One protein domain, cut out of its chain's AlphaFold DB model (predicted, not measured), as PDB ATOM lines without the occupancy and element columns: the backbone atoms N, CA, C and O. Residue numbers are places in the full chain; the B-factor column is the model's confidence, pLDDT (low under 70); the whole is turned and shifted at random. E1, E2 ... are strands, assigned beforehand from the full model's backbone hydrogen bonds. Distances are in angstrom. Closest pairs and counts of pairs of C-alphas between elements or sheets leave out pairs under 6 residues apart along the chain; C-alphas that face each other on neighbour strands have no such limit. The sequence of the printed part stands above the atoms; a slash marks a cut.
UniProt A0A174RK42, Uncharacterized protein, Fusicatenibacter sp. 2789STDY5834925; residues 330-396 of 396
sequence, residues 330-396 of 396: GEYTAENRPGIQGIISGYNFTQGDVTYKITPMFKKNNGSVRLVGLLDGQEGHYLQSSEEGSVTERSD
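Overview. This is residues 330 to 396 of the 396 residues of an uncharacterized protein of Fusicatenibacter sp. 2789STDY5834925 (UniProt A0A174RK42). Picture one sheet of seven strands curled like part of a barrel and bent back on itself, with E1, E2 and E3 making one leaf, E5, E6 and E7 the leaf that faces it, and the long E4 as the hinge. The two edge strands, E1 and E7, come within 5.6 A of each other but are not neighbours in the sheet, and the bent hairpin of E4 and E5 runs out to one end of the longest axis. The printed part has 67 residues with no named helix and seven named strands, E1 to E7 in that order along the chain and across the sheet, each antiparallel to the next. The class is all strand. The whole is compact, with a radius of gyration of the C-alphas of 11.8 A, and spans 36 by 26 by 20 A.

Along the chain. Begin with the longest strand, E4, residues 354 to 365: find C-alpha 354 at (-37.286, -29.888, -37.384) and go from there 28.4 A to C-alpha 365 at (-44.984, -55.957, -29.208). On the way E4 bends by 76 degrees at residue 362. E5, residues 368 to 375, comes back over 20.7 A and bends by 58 degrees at residue 371. Beyond it stand E6, residues 381 to 385, 13.7 A long, and E7, residues 391 to 395, 13.5 A long. Before E4 in the chain come E3, the four residues 348 to 351, and E2, residues 337 to 345, 20.7 A long. E1, residues 330 to 334, begins at C-alpha 330, at (-26.664, -41.101, -42.169), and E7 ends at C-alpha 395, at (-46.477, -44.980, -35.319).

Arrangement. The seven strands form a meander, each the antiparallel neighbour of the one before, and each two that follow each other form a hairpin. Start at E4, whose pairing is staggered: its residues 354 to 357 pair with E3, and its residues 358 to 365 pair with E5. Look for N 349 and O 356, 2.9 A apart, between E3 and E4, whose directions stand at 115 degrees. Between E4 and E5, at 165 degrees, N 361 and O 372 are 2.8 A apart and N 370 and O 363 are 2.9 A apart. On one side of this hairpin's E5, E6 follows at 120 degrees, with N 383 and O 373 at 2.8 A. E6 and E7 stand at 150 degrees, and N 384 and O 392 are 2.8 A apart. In the other leaf, E2 and E3 stand at 149 degrees, with N 343 and O 350 at 2.9 A. E1 and E2 stand at 146 degrees, with N 332 and O 342 at 2.9 A. This is a folded sheet, one sheet bent back on itself into two leaves: E1, E2 and E3 face E5, E6 and E7 with 29 pairs of C-alphas within 11 A. The closest C-alphas of E1 and E7 are those of Ala 334 and Thr 392, 5.6 A apart. Among the strands that are apart are E2 and E6, and E3 and E7.

Size, cuts and confidence. The two C-alphas farthest apart are those of Asp 353 and Gly 367, 37.0 A. The sheet is strongly twisted, its C-alphas lying up to 8.8 A off the best plane through them. The printed part has no cut, and it ends at Asp 396, the chain's last residue. The six links between the strands are tight. The mean pLDDT of the printed part is 84.6; look for values under 70 at residues 335 to 339 and 387 to 390.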
ATOM      1  N   GLY A 330     -26.733 -41.547 -40.776       90.69
ATOM      2  CA  GLY A 330     -26.664 -41.101 -42.169       90.69
ATOM      3  C   GLY A 330     -28.010 -40.665 -42.749       90.69
ATOM      4  O   GLY A 330     -28.847 -40.082 -42.057       90.69
ATOM      5  N   GLU A 331     -28.198 -40.872 -44.051       88.06
ATOM      6  CA  GLU A 331     -29.391 -40.417 -44.773       88.06
ATOM      7  C   GLU A 331     -30.603 -41.322 -44.515       88.06
ATOM      8  O   GLU A 331     -30.582 -42.528 -44.763       88.06
ATOM      9  N   TYR A 332     -31.708 -40.722 -44.077       84.62
ATOM     10  CA  TYR A 332     -32.975 -41.414 -43.876       84.62
ATOM     11  C   TYR A 332     -33.815 -41.388 -45.161       84.62
ATOM     12  O   TYR A 332     -34.214 -40.323 -45.642       84.62
ATOM     13  N   THR A 333     -34.145 -42.569 -45.688       76.38
ATOM     14  CA  THR A 333     -35.099 -42.759 -46.792       76.38
ATOM     15  C   THR A 333     -36.227 -43.681 -46.337       76.38
ATOM     16  O   THR A 333     -35.986 -44.765 -45.814       76.38
ATOM     17  N   ALA A 334     -37.480 -43.256 -46.507       70.88
ATOM     18  CA  ALA A 334     -38.624 -44.060 -46.089       70.88
ATOM     19  C   ALA A 334     -38.971 -45.108 -47.161       70.88
ATOM     20  O   ALA A 334     -39.120 -44.749 -48.328       70.88
ATOM     21  N   GLU A 335     -39.218 -46.365 -46.761       65.75
ATOM     22  CA  GLU A 335     -39.541 -47.513 -47.649       65.75
ATOM     23  C   GLU A 335     -40.542 -47.209 -48.784       65.75
ATOM     24  O   GLU A 335     -40.469 -47.806 -49.853       65.75
ATOM     25  N   ASN A 336     -41.486 -46.287 -48.559       67.50
ATOM     26  CA  ASN A 336     -42.570 -45.963 -49.492       67.50
ATOM     27  C   ASN A 336     -42.514 -44.523 -50.052       67.50
ATOM     28  O   ASN A 336     -43.503 -44.046 -50.612       67.50
ATOM     29  N   ARG A 337     -41.394 -43.800 -49.890       64.38
ATOM     30  CA  ARG A 337     -41.179 -42.460 -50.471       64.38
ATOM     31  C   ARG A 337     -39.734 -42.312 -50.976       64.38
ATOM     32  O   ARG A 337     -38.833 -42.194 -50.150       64.38
ATOM     33  N   PRO A 338     -39.498 -42.284 -52.301       66.25
ATOM     34  CA  PRO A 338     -38.153 -42.105 -52.838       66.25
ATOM     35  C   PRO A 338     -37.610 -40.695 -52.549       66.25
ATOM     36  O   PRO A 338     -38.344 -39.710 -52.631       66.25
ATOM     37  N   GLY A 339     -36.307 -40.615 -52.269       67.81
ATOM     38  CA  GLY A 339     -35.587 -39.379 -51.938       67.81
ATOM     39  C   GLY A 339     -35.354 -39.192 -50.435       67.81
ATOM     40  O   GLY A 339     -36.134 -39.669 -49.611       67.81
ATOM     41  N   ILE A 340     -34.277 -38.481 -50.089       74.56
ATOM     42  CA  ILE A 340     -33.856 -38.214 -48.704       74.56
ATOM     43  C   ILE A 340     -34.991 -37.503 -47.951       74.56
ATOM     44  O   ILE A 340     -35.458 -36.443 -48.366       74.56
ATOM     45  N   GLN A 341     -35.449 -38.107 -46.854       82.19
ATOM     46  CA  GLN A 341     -36.515 -37.590 -45.987       82.19
ATOM     47  C   GLN A 341     -35.971 -36.967 -44.689       82.19
ATOM     48  O   GLN A 341     -36.733 -36.339 -43.955       82.19
ATOM     49  N   GLY A 342     -34.683 -37.155 -44.388       88.12
ATOM     50  CA  GLY A 342     -33.997 -36.567 -43.240       88.12
ATOM     51  C   GLY A 342     -32.565 -37.083 -43.088       88.12
ATOM     52  O   GLY A 342     -32.110 -37.899 -43.888       88.12
ATOM     53  N   ILE A 343     -31.864 -36.616 -42.058       91.62
ATOM     54  CA  ILE A 343     -30.503 -37.048 -41.703       91.62
ATOM     55  C   ILE A 343     -30.481 -37.421 -40.221       91.62
ATOM     56  O   ILE A 343     -31.020 -36.692 -39.386       91.62
ATOM     57  N   ILE A 344     -29.850 -38.547 -39.900       93.94
ATOM     58  CA  ILE A 344     -29.602 -39.008 -38.536       93.94
ATOM     59  C   ILE A 344     -28.117 -38.809 -38.221       93.94
ATOM     60  O   ILE A 344     -27.249 -39.319 -38.930       93.94
ATOM     61  N   SER A 345     -27.829 -38.049 -37.166       94.69
ATOM     62  CA  SER A 345     -26.467 -37.768 -36.703       94.69
ATOM     63  C   SER A 345     -26.407 -37.768 -35.176       94.69
ATOM     64  O   SER A 345     -27.076 -36.977 -34.496       94.69
ATOM     65  N   GLY A 346     -25.626 -38.696 -34.621       95.81
ATOM     66  CA  GLY A 346     -25.601 -38.977 -33.193       95.81
ATOM     67  C   GLY A 346     -26.984 -39.426 -32.716       95.81
ATOM     68  O   GLY A 346     -27.544 -40.411 -33.198       95.81
ATOM     69  N   TYR A 347     -27.549 -38.655 -31.787       96.88
ATOM     70  CA  TYR A 347     -28.900 -38.835 -31.246       96.88
ATOM     71  C   TYR A 347     -29.951 -37.913 -31.884       96.88
ATOM     72  O   TYR A 347     -31.032 -37.759 -31.321       96.88
ATOM     73  N   ASN A 348     -29.657 -37.253 -33.006       96.12
ATOM     74  CA  ASN A 348     -30.567 -36.291 -33.626       96.12
ATOM     75  C   ASN A 348     -31.079 -36.817 -34.972       96.12
ATOM     76  O   ASN A 348     -30.276 -37.169 -35.833       96.12
ATOM     77  N   PHE A 349     -32.397 -36.811 -35.164       93.75
ATOM     78  CA  PHE A 349     -33.051 -36.996 -36.460       93.75
ATOM     79  C   PHE A 349     -33.564 -35.641 -36.953       93.75
ATOM     80  O   PHE A 349     -34.448 -35.057 -36.328       93.75
ATOM     81  N   THR A 350     -33.023 -35.141 -38.062       92.69
ATOM     82  CA  THR A 350     -33.425 -33.859 -38.658       92.69
ATOM     83  C   THR A 350     -34.205 -34.090 -39.947       92.69
ATOM     84  O   THR A 350     -33.710 -34.731 -40.872       92.69
ATOM     85  N   GLN A 351     -35.412 -33.533 -40.018       88.56
ATOM     86  CA  GLN A 351     -36.327 -33.604 -41.155       88.56
ATOM     87  C   GLN A 351     -36.825 -32.192 -41.489       88.56
ATOM     88  O   GLN A 351     -37.616 -31.600 -40.751       88.56
ATOM     89  N   GLY A 352     -36.350 -31.643 -42.611       86.94
ATOM     90  CA  GLY A 352     -36.535 -30.223 -42.922       86.94
ATOM     91  C   GLY A 352     -35.935 -29.346 -41.816       86.94
ATOM     92  O   GLY A 352     -34.811 -29.587 -41.386       86.94
ATOM     93  N   ASP A 353     -36.711 -28.380 -41.326       88.88
ATOM     94  CA  ASP A 353     -36.300 -27.461 -40.253       88.88
ATOM     95  C   ASP A 353     -36.512 -28.025 -38.829       88.88
ATOM     96  O   ASP A 353     -36.322 -27.307 -37.846       88.88
ATOM     97  N   VAL A 354     -36.951 -29.284 -38.686       90.38
ATOM     98  CA  VAL A 354     -37.286 -29.888 -37.384       90.38
ATOM     99  C   VAL A 354     -36.281 -30.970 -37.007       90.38
ATOM    100  O   VAL A 354     -36.044 -31.902 -37.774       90.38
ATOM    101  N   THR A 355     -35.741 -30.882 -35.791       93.94
ATOM    102  CA  THR A 355     -34.866 -31.902 -35.203       93.94
ATOM    103  C   THR A 355     -35.537 -32.562 -34.003       93.94
ATOM    104  O   THR A 355     -35.916 -31.891 -33.042       93.94
ATOM    105  N   TYR A 356     -35.624 -33.887 -34.040       93.62
ATOM    106  CA  TYR A 356     -36.081 -34.747 -32.952       93.62
ATOM    107  C   TYR A 356     -34.882 -35.421 -32.292       93.62
ATOM    108  O   TYR A 356     -33.908 -35.765 -32.967       93.62
ATOM    109  N   LYS A 357     -34.955 -35.657 -30.980       96.38
ATOM    110  CA  LYS A 357     -33.996 -36.539 -30.310       96.38
ATOM    111  C   LYS A 357     -34.437 -37.990 -30.430       96.38
ATOM    112  O   LYS A 357     -35.629 -38.279 -30.409       96.38
ATOM    113  N   ILE A 358     -33.461 -38.877 -30.550       95.88
ATOM    114  CA  ILE A 358     -33.644 -40.318 -30.664       95.88
ATOM    115  C   ILE A 358     -33.317 -40.947 -29.311       95.88
ATOM    116  O   ILE A 358     -32.167 -40.907 -28.874       95.88
ATOM    117  N   THR A 359     -34.301 -41.583 -28.681       96.25
ATOM    118  CA  THR A 359     -34.084 -42.413 -27.487       96.25
ATOM    119  C   THR A 359     -34.091 -43.896 -27.889       96.25
ATOM    120  O   THR A 359     -35.172 -44.450 -28.121       96.25
ATOM    121  N   PRO A 360     -32.927 -44.570 -28.010       96.19
ATOM    122  CA  PRO A 360     -32.872 -45.988 -28.361       96.19
ATOM    123  C   PRO A 360     -33.378 -46.864 -27.208       96.19
ATOM    124  O   PRO A 360     -32.979 -46.690 -26.056       96.19
ATOM    125  N   MET A 361     -34.248 -47.831 -27.508       95.00
ATOM    126  CA  MET A 361     -34.800 -48.747 -26.508       95.00
ATOM    127  C   MET A 361     -35.304 -50.077 -27.088       95.00
ATOM    128  O   MET A 361     -35.557 -50.225 -28.282       95.00
ATOM    129  N   PHE A 362     -35.539 -51.043 -26.196       92.50
ATOM    130  CA  PHE A 362     -36.220 -52.298 -26.507       92.50
ATOM    131  C   PHE A 362     -37.744 -52.145 -26.369       92.50
ATOM    132  O   PHE A 362     -38.276 -52.098 -25.256       92.50
ATOM    133  N   LYS A 363     -38.467 -52.122 -27.493       89.75
ATOM    134  CA  LYS A 363     -39.938 -52.111 -27.539       89.75
ATOM    135  C   LYS A 363     -40.482 -53.539 -27.573       89.75
ATOM    136  O   LYS A 363     -40.020 -54.372 -28.352       89.75
ATOM    137  N   LYS A 364     -41.479 -53.837 -26.735       88.25
ATOM    138  CA  LYS A 364     -42.182 -55.133 -26.717       88.25
ATOM    139  C   LYS A 364     -43.498 -55.019 -27.480       88.25
ATOM    140  O   LYS A 364     -44.312 -54.169 -27.140       88.25
ATOM    141  N   ASN A 365     -43.728 -55.892 -28.459       81.25
ATOM    142  CA  ASN A 365     -44.984 -55.957 -29.208       81.25
ATOM    143  C   ASN A 365     -45.370 -57.426 -29.469       81.25
ATOM    144  O   ASN A 365     -44.580 -58.187 -30.029       81.25
ATOM    145  N   ASN A 366     -46.564 -57.833 -29.019       79.50
ATOM    146  CA  ASN A 366     -47.135 -59.178 -29.195       79.50
ATOM    147  C   ASN A 366     -46.177 -60.345 -28.865       79.50
ATOM    148  O   ASN A 366     -46.131 -61.353 -29.563       79.50
ATOM    149  N   GLY A 367     -45.383 -60.199 -27.798       76.81
ATOM    150  CA  GLY A 367     -44.399 -61.198 -27.355       76.81
ATOM    151  C   GLY A 367     -43.036 -61.124 -28.055       76.81
ATOM    152  O   GLY A 367     -42.074 -61.693 -27.546       76.81
ATOM    153  N   SER A 368     -42.915 -60.375 -29.154       81.75
ATOM    154  CA  SER A 368     -41.627 -60.040 -29.771       81.75
ATOM    155  C   SER A 368     -40.987 -58.816 -29.102       81.75
ATOM    156  O   SER A 368     -41.688 -57.923 -28.616       81.75
ATOM    157  N   VAL A 369     -39.654 -58.769 -29.078       84.62
ATOM    158  CA  VAL A 369     -38.874 -57.596 -28.655       84.62
ATOM    159  C   VAL A 369     -38.149 -57.053 -29.881       84.62
ATOM    160  O   VAL A 369     -37.567 -57.833 -30.632       84.62
ATOM    161  N   ARG A 370     -38.186 -55.737 -30.093       88.38
ATOM    162  CA  ARG A 370     -37.483 -55.046 -31.183       88.38
ATOM    163  C   ARG A 370     -36.695 -53.861 -30.643       88.38
ATOM    164  O   ARG A 370     -37.130 -53.225 -29.684       88.38
ATOM    165  N   LEU A 371     -35.567 -53.560 -31.274       91.94
ATOM    166  CA  LEU A 371     -34.851 -52.304 -31.072       91.94
ATOM    167  C   LEU A 371     -35.531 -51.204 -31.889       91.94
ATOM    168  O   LEU A 371     -35.913 -51.427 -33.039       91.94
ATOM    169  N   VAL A 372     -35.726 -50.049 -31.260       93.38
ATOM    170  CA  VAL A 372     -36.321 -48.855 -31.868       93.38
ATOM    171  C   VAL A 372     -35.648 -47.604 -31.316       93.38
ATOM    172  O   VAL A 372     -35.158 -47.616 -30.188       93.38
ATOM    173  N   GLY A 373     -35.694 -46.509 -32.068       94.62
ATOM    174  CA  GLY A 373     -35.361 -45.171 -31.585       94.62
ATOM    175  C   GLY A 373     -36.634 -44.347 -31.459       94.62
ATOM    176  O   GLY A 373     -37.207 -43.985 -32.481       94.62
ATOM    177  N   LEU A 374     -37.111 -44.074 -30.242       93.88
ATOM    178  CA  LEU A 374     -38.260 -43.178 -30.059       93.88
ATOM    179  C   LEU A 374     -37.900 -41.763 -30.513       93.88
ATOM    180  O   LEU A 374     -36.786 -41.315 -30.244       93.88
ATOM    181  N   LEU A 375     -38.845 -41.066 -31.146       92.31
ATOM    182  CA  LEU A 375     -38.694 -39.654 -31.487       92.31
ATOM    183  C   LEU A 375     -39.242 -38.791 -30.345       92.31
ATOM    184  O   LEU A 375     -40.453 -38.637 -30.178       92.31
ATOM    185  N   ASP A 376     -38.343 -38.234 -29.534       89.88
ATOM    186  CA  ASP A 376     -38.695 -37.394 -28.391       89.88
ATOM    187  C   ASP A 376     -39.571 -36.211 -28.850       89.88
ATOM    188  O   ASP A 376     -39.175 -35.407 -29.698       89.88
ATOM    189  N   GLY A 377     -40.764 -36.087 -28.263       84.94
ATOM    190  CA  GLY A 377     -41.745 -35.053 -28.614       84.94
ATOM    191  C   GLY A 377     -42.805 -35.473 -29.640       84.94
ATOM    192  O   GLY A 377     -43.740 -34.705 -29.861       84.94
ATOM    193  N   GLN A 378     -42.728 -36.681 -30.210       83.50
ATOM    194  CA  GLN A 378     -43.803 -37.279 -31.011       83.50
ATOM    195  C   GLN A 378     -44.342 -38.551 -30.334       83.50
ATOM    196  O   GLN A 378     -43.741 -39.623 -30.406       83.50
ATOM    197  N   GLU A 379     -45.492 -38.450 -29.661       83.12
ATOM    198  CA  GLU A 379     -46.094 -39.599 -28.971       83.12
ATOM    199  C   GLU A 379     -46.429 -40.739 -29.946       83.12
ATOM    200  O   GLU A 379     -47.140 -40.547 -30.928       83.12
ATOM    201  N   GLY A 380     -45.916 -41.939 -29.662       81.25
ATOM    202  CA  GLY A 380     -46.133 -43.140 -30.473       81.25
ATOM    203  C   GLY A 380     -45.222 -43.278 -31.699       81.25
ATOM    204  O   GLY A 380     -45.182 -44.367 -32.268       81.25
ATOM    205  N   HIS A 381     -44.459 -42.248 -32.088       86.00
ATOM    206  CA  HIS A 381     -43.566 -42.301 -33.251       86.00
ATOM    207  C   HIS A 381     -42.174 -42.845 -32.899       86.00
ATOM    208  O   HIS A 381     -41.572 -42.499 -31.877       86.00
ATOM    209  N   TYR A 382     -41.643 -43.714 -33.759       90.00
ATOM    210  CA  TYR A 382     -40.335 -44.334 -33.573       90.00
ATOM    211  C   TYR A 382     -39.677 -44.760 -34.889       90.00
ATOM    212  O   TYR A 382     -40.341 -45.145 -35.850       90.00
ATOM    213  N   LEU A 383     -38.347 -44.751 -34.898       89.44
ATOM    214  CA  LEU A 383     -37.504 -45.317 -35.943       89.44
ATOM    215  C   LEU A 383     -37.275 -46.812 -35.684       89.44
ATOM    216  O   LEU A 383     -36.984 -47.217 -34.557       89.44
ATOM    217  N   GLN A 384     -37.363 -47.629 -36.729       88.19
ATOM    218  CA  GLN A 384     -37.019 -49.050 -36.719       88.19
ATOM    219  C   GLN A 384     -36.152 -49.370 -37.943       88.19
ATOM    220  O   GLN A 384     -36.572 -49.100 -39.070       88.19
ATOM    221  N   SER A 385     -34.982 -49.973 -37.736       82.69
ATOM    222  CA  SER A 385     -34.159 -50.509 -38.822       82.69
ATOM    223  C   SER A 385     -34.665 -51.876 -39.308       82.69
ATOM    224  O   SER A 385     -35.335 -52.620 -38.577       82.69
ATOM    225  N   SER A 386     -34.368 -52.191 -40.566       73.94
ATOM    226  CA  SER A 386     -34.484 -53.520 -41.169       73.94
ATOM    227  C   SER A 386     -33.154 -54.281 -41.076       73.94
ATOM    228  O   SER A 386     -32.132 -53.721 -40.683       73.94
ATOM    229  N   GLU A 387     -33.137 -55.558 -41.460       67.19
ATOM    230  CA  GLU A 387     -31.883 -56.325 -41.582       67.19
ATOM    231  C   GLU A 387     -31.010 -55.837 -42.756       67.19
ATOM    232  O   GLU A 387     -29.796 -56.017 -42.735       67.19
ATOM    233  N   GLU A 388     -31.607 -55.152 -43.737       63.78
ATOM    234  CA  GLU A 388     -30.944 -54.610 -44.934       63.78
ATOM    235  C   GLU A 388     -30.407 -53.178 -44.728       63.78
ATOM    236  O   GLU A 388     -29.904 -52.557 -45.661       63.78
ATOM    237  N   GLY A 389     -30.515 -52.625 -43.512       61.81
ATOM    238  CA  GLY A 389     -30.024 -51.283 -43.174       61.81
ATOM    239  C   GLY A 389     -30.975 -50.134 -43.521       61.81
ATOM    240  O   GLY A 389     -30.722 -49.004 -43.115       61.81
ATOM    241  N   SER A 390     -32.101 -50.393 -44.194       69.19
ATOM    242  CA  SER A 390     -33.151 -49.380 -44.345       69.19
ATOM    243  C   SER A 390     -33.755 -49.019 -42.983       69.19
ATOM    244  O   SER A 390     -33.933 -49.873 -42.111       69.19
ATOM    245  N   VAL A 391     -34.095 -47.746 -42.793       76.31
ATOM    246  CA  VAL A 391     -34.742 -47.252 -41.571       76.31
ATOM    247  C   VAL A 391     -36.166 -46.832 -41.917       76.31
ATOM    248  O   VAL A 391     -36.409 -46.197 -42.938       76.31
ATOM    249  N   THR A 392     -37.125 -47.173 -41.058       80.62
ATOM    250  CA  THR A 392     -38.522 -46.747 -41.193       80.62
ATOM    251  C   THR A 392     -39.007 -46.018 -39.963       80.62
ATOM    252  O   THR A 392     -38.826 -46.491 -38.844       80.62
ATOM    253  N   GLU A 393     -39.691 -44.902 -40.175       82.38
ATOM    254  CA  GLU A 393     -40.570 -44.323 -39.168       82.38
ATOM    255  C   GLU A 393     -41.867 -45.145 -39.077       82.38
ATOM    256  O   GLU A 393     -42.431 -45.592 -40.083       82.38
ATOM    257  N   ARG A 394     -42.328 -45.370 -37.850       81.81
ATOM    258  CA  ARG A 394     -43.542 -46.106 -37.501       81.81
ATOM    259  C   ARG A 394     -44.285 -45.332 -36.412       81.81
ATOM    260  O   ARG A 394     -43.647 -44.730 -35.554       81.81
ATOM    261  N   SER A 395     -45.611 -45.408 -36.421       82.56
ATOM    262  CA  SER A 395     -46.477 -44.980 -35.319       82.56
ATOM    263  C   SER A 395     -47.170 -46.199 -34.699       82.56
ATOM    264  O   SER A 395     -47.351 -47.208 -35.389       82.56
ATOM    265  N   ASP A 396     -47.547 -46.109 -33.423       78.75
ATOM    266  CA  ASP A 396     -48.399 -47.103 -32.737       78.75
ATOM    267  C   ASP A 396     -49.879 -47.073 -33.178       78.75
ATOM    268  O   ASP A 396     -50.331 -46.026 -33.701       78.75
TER     269      ASP A 396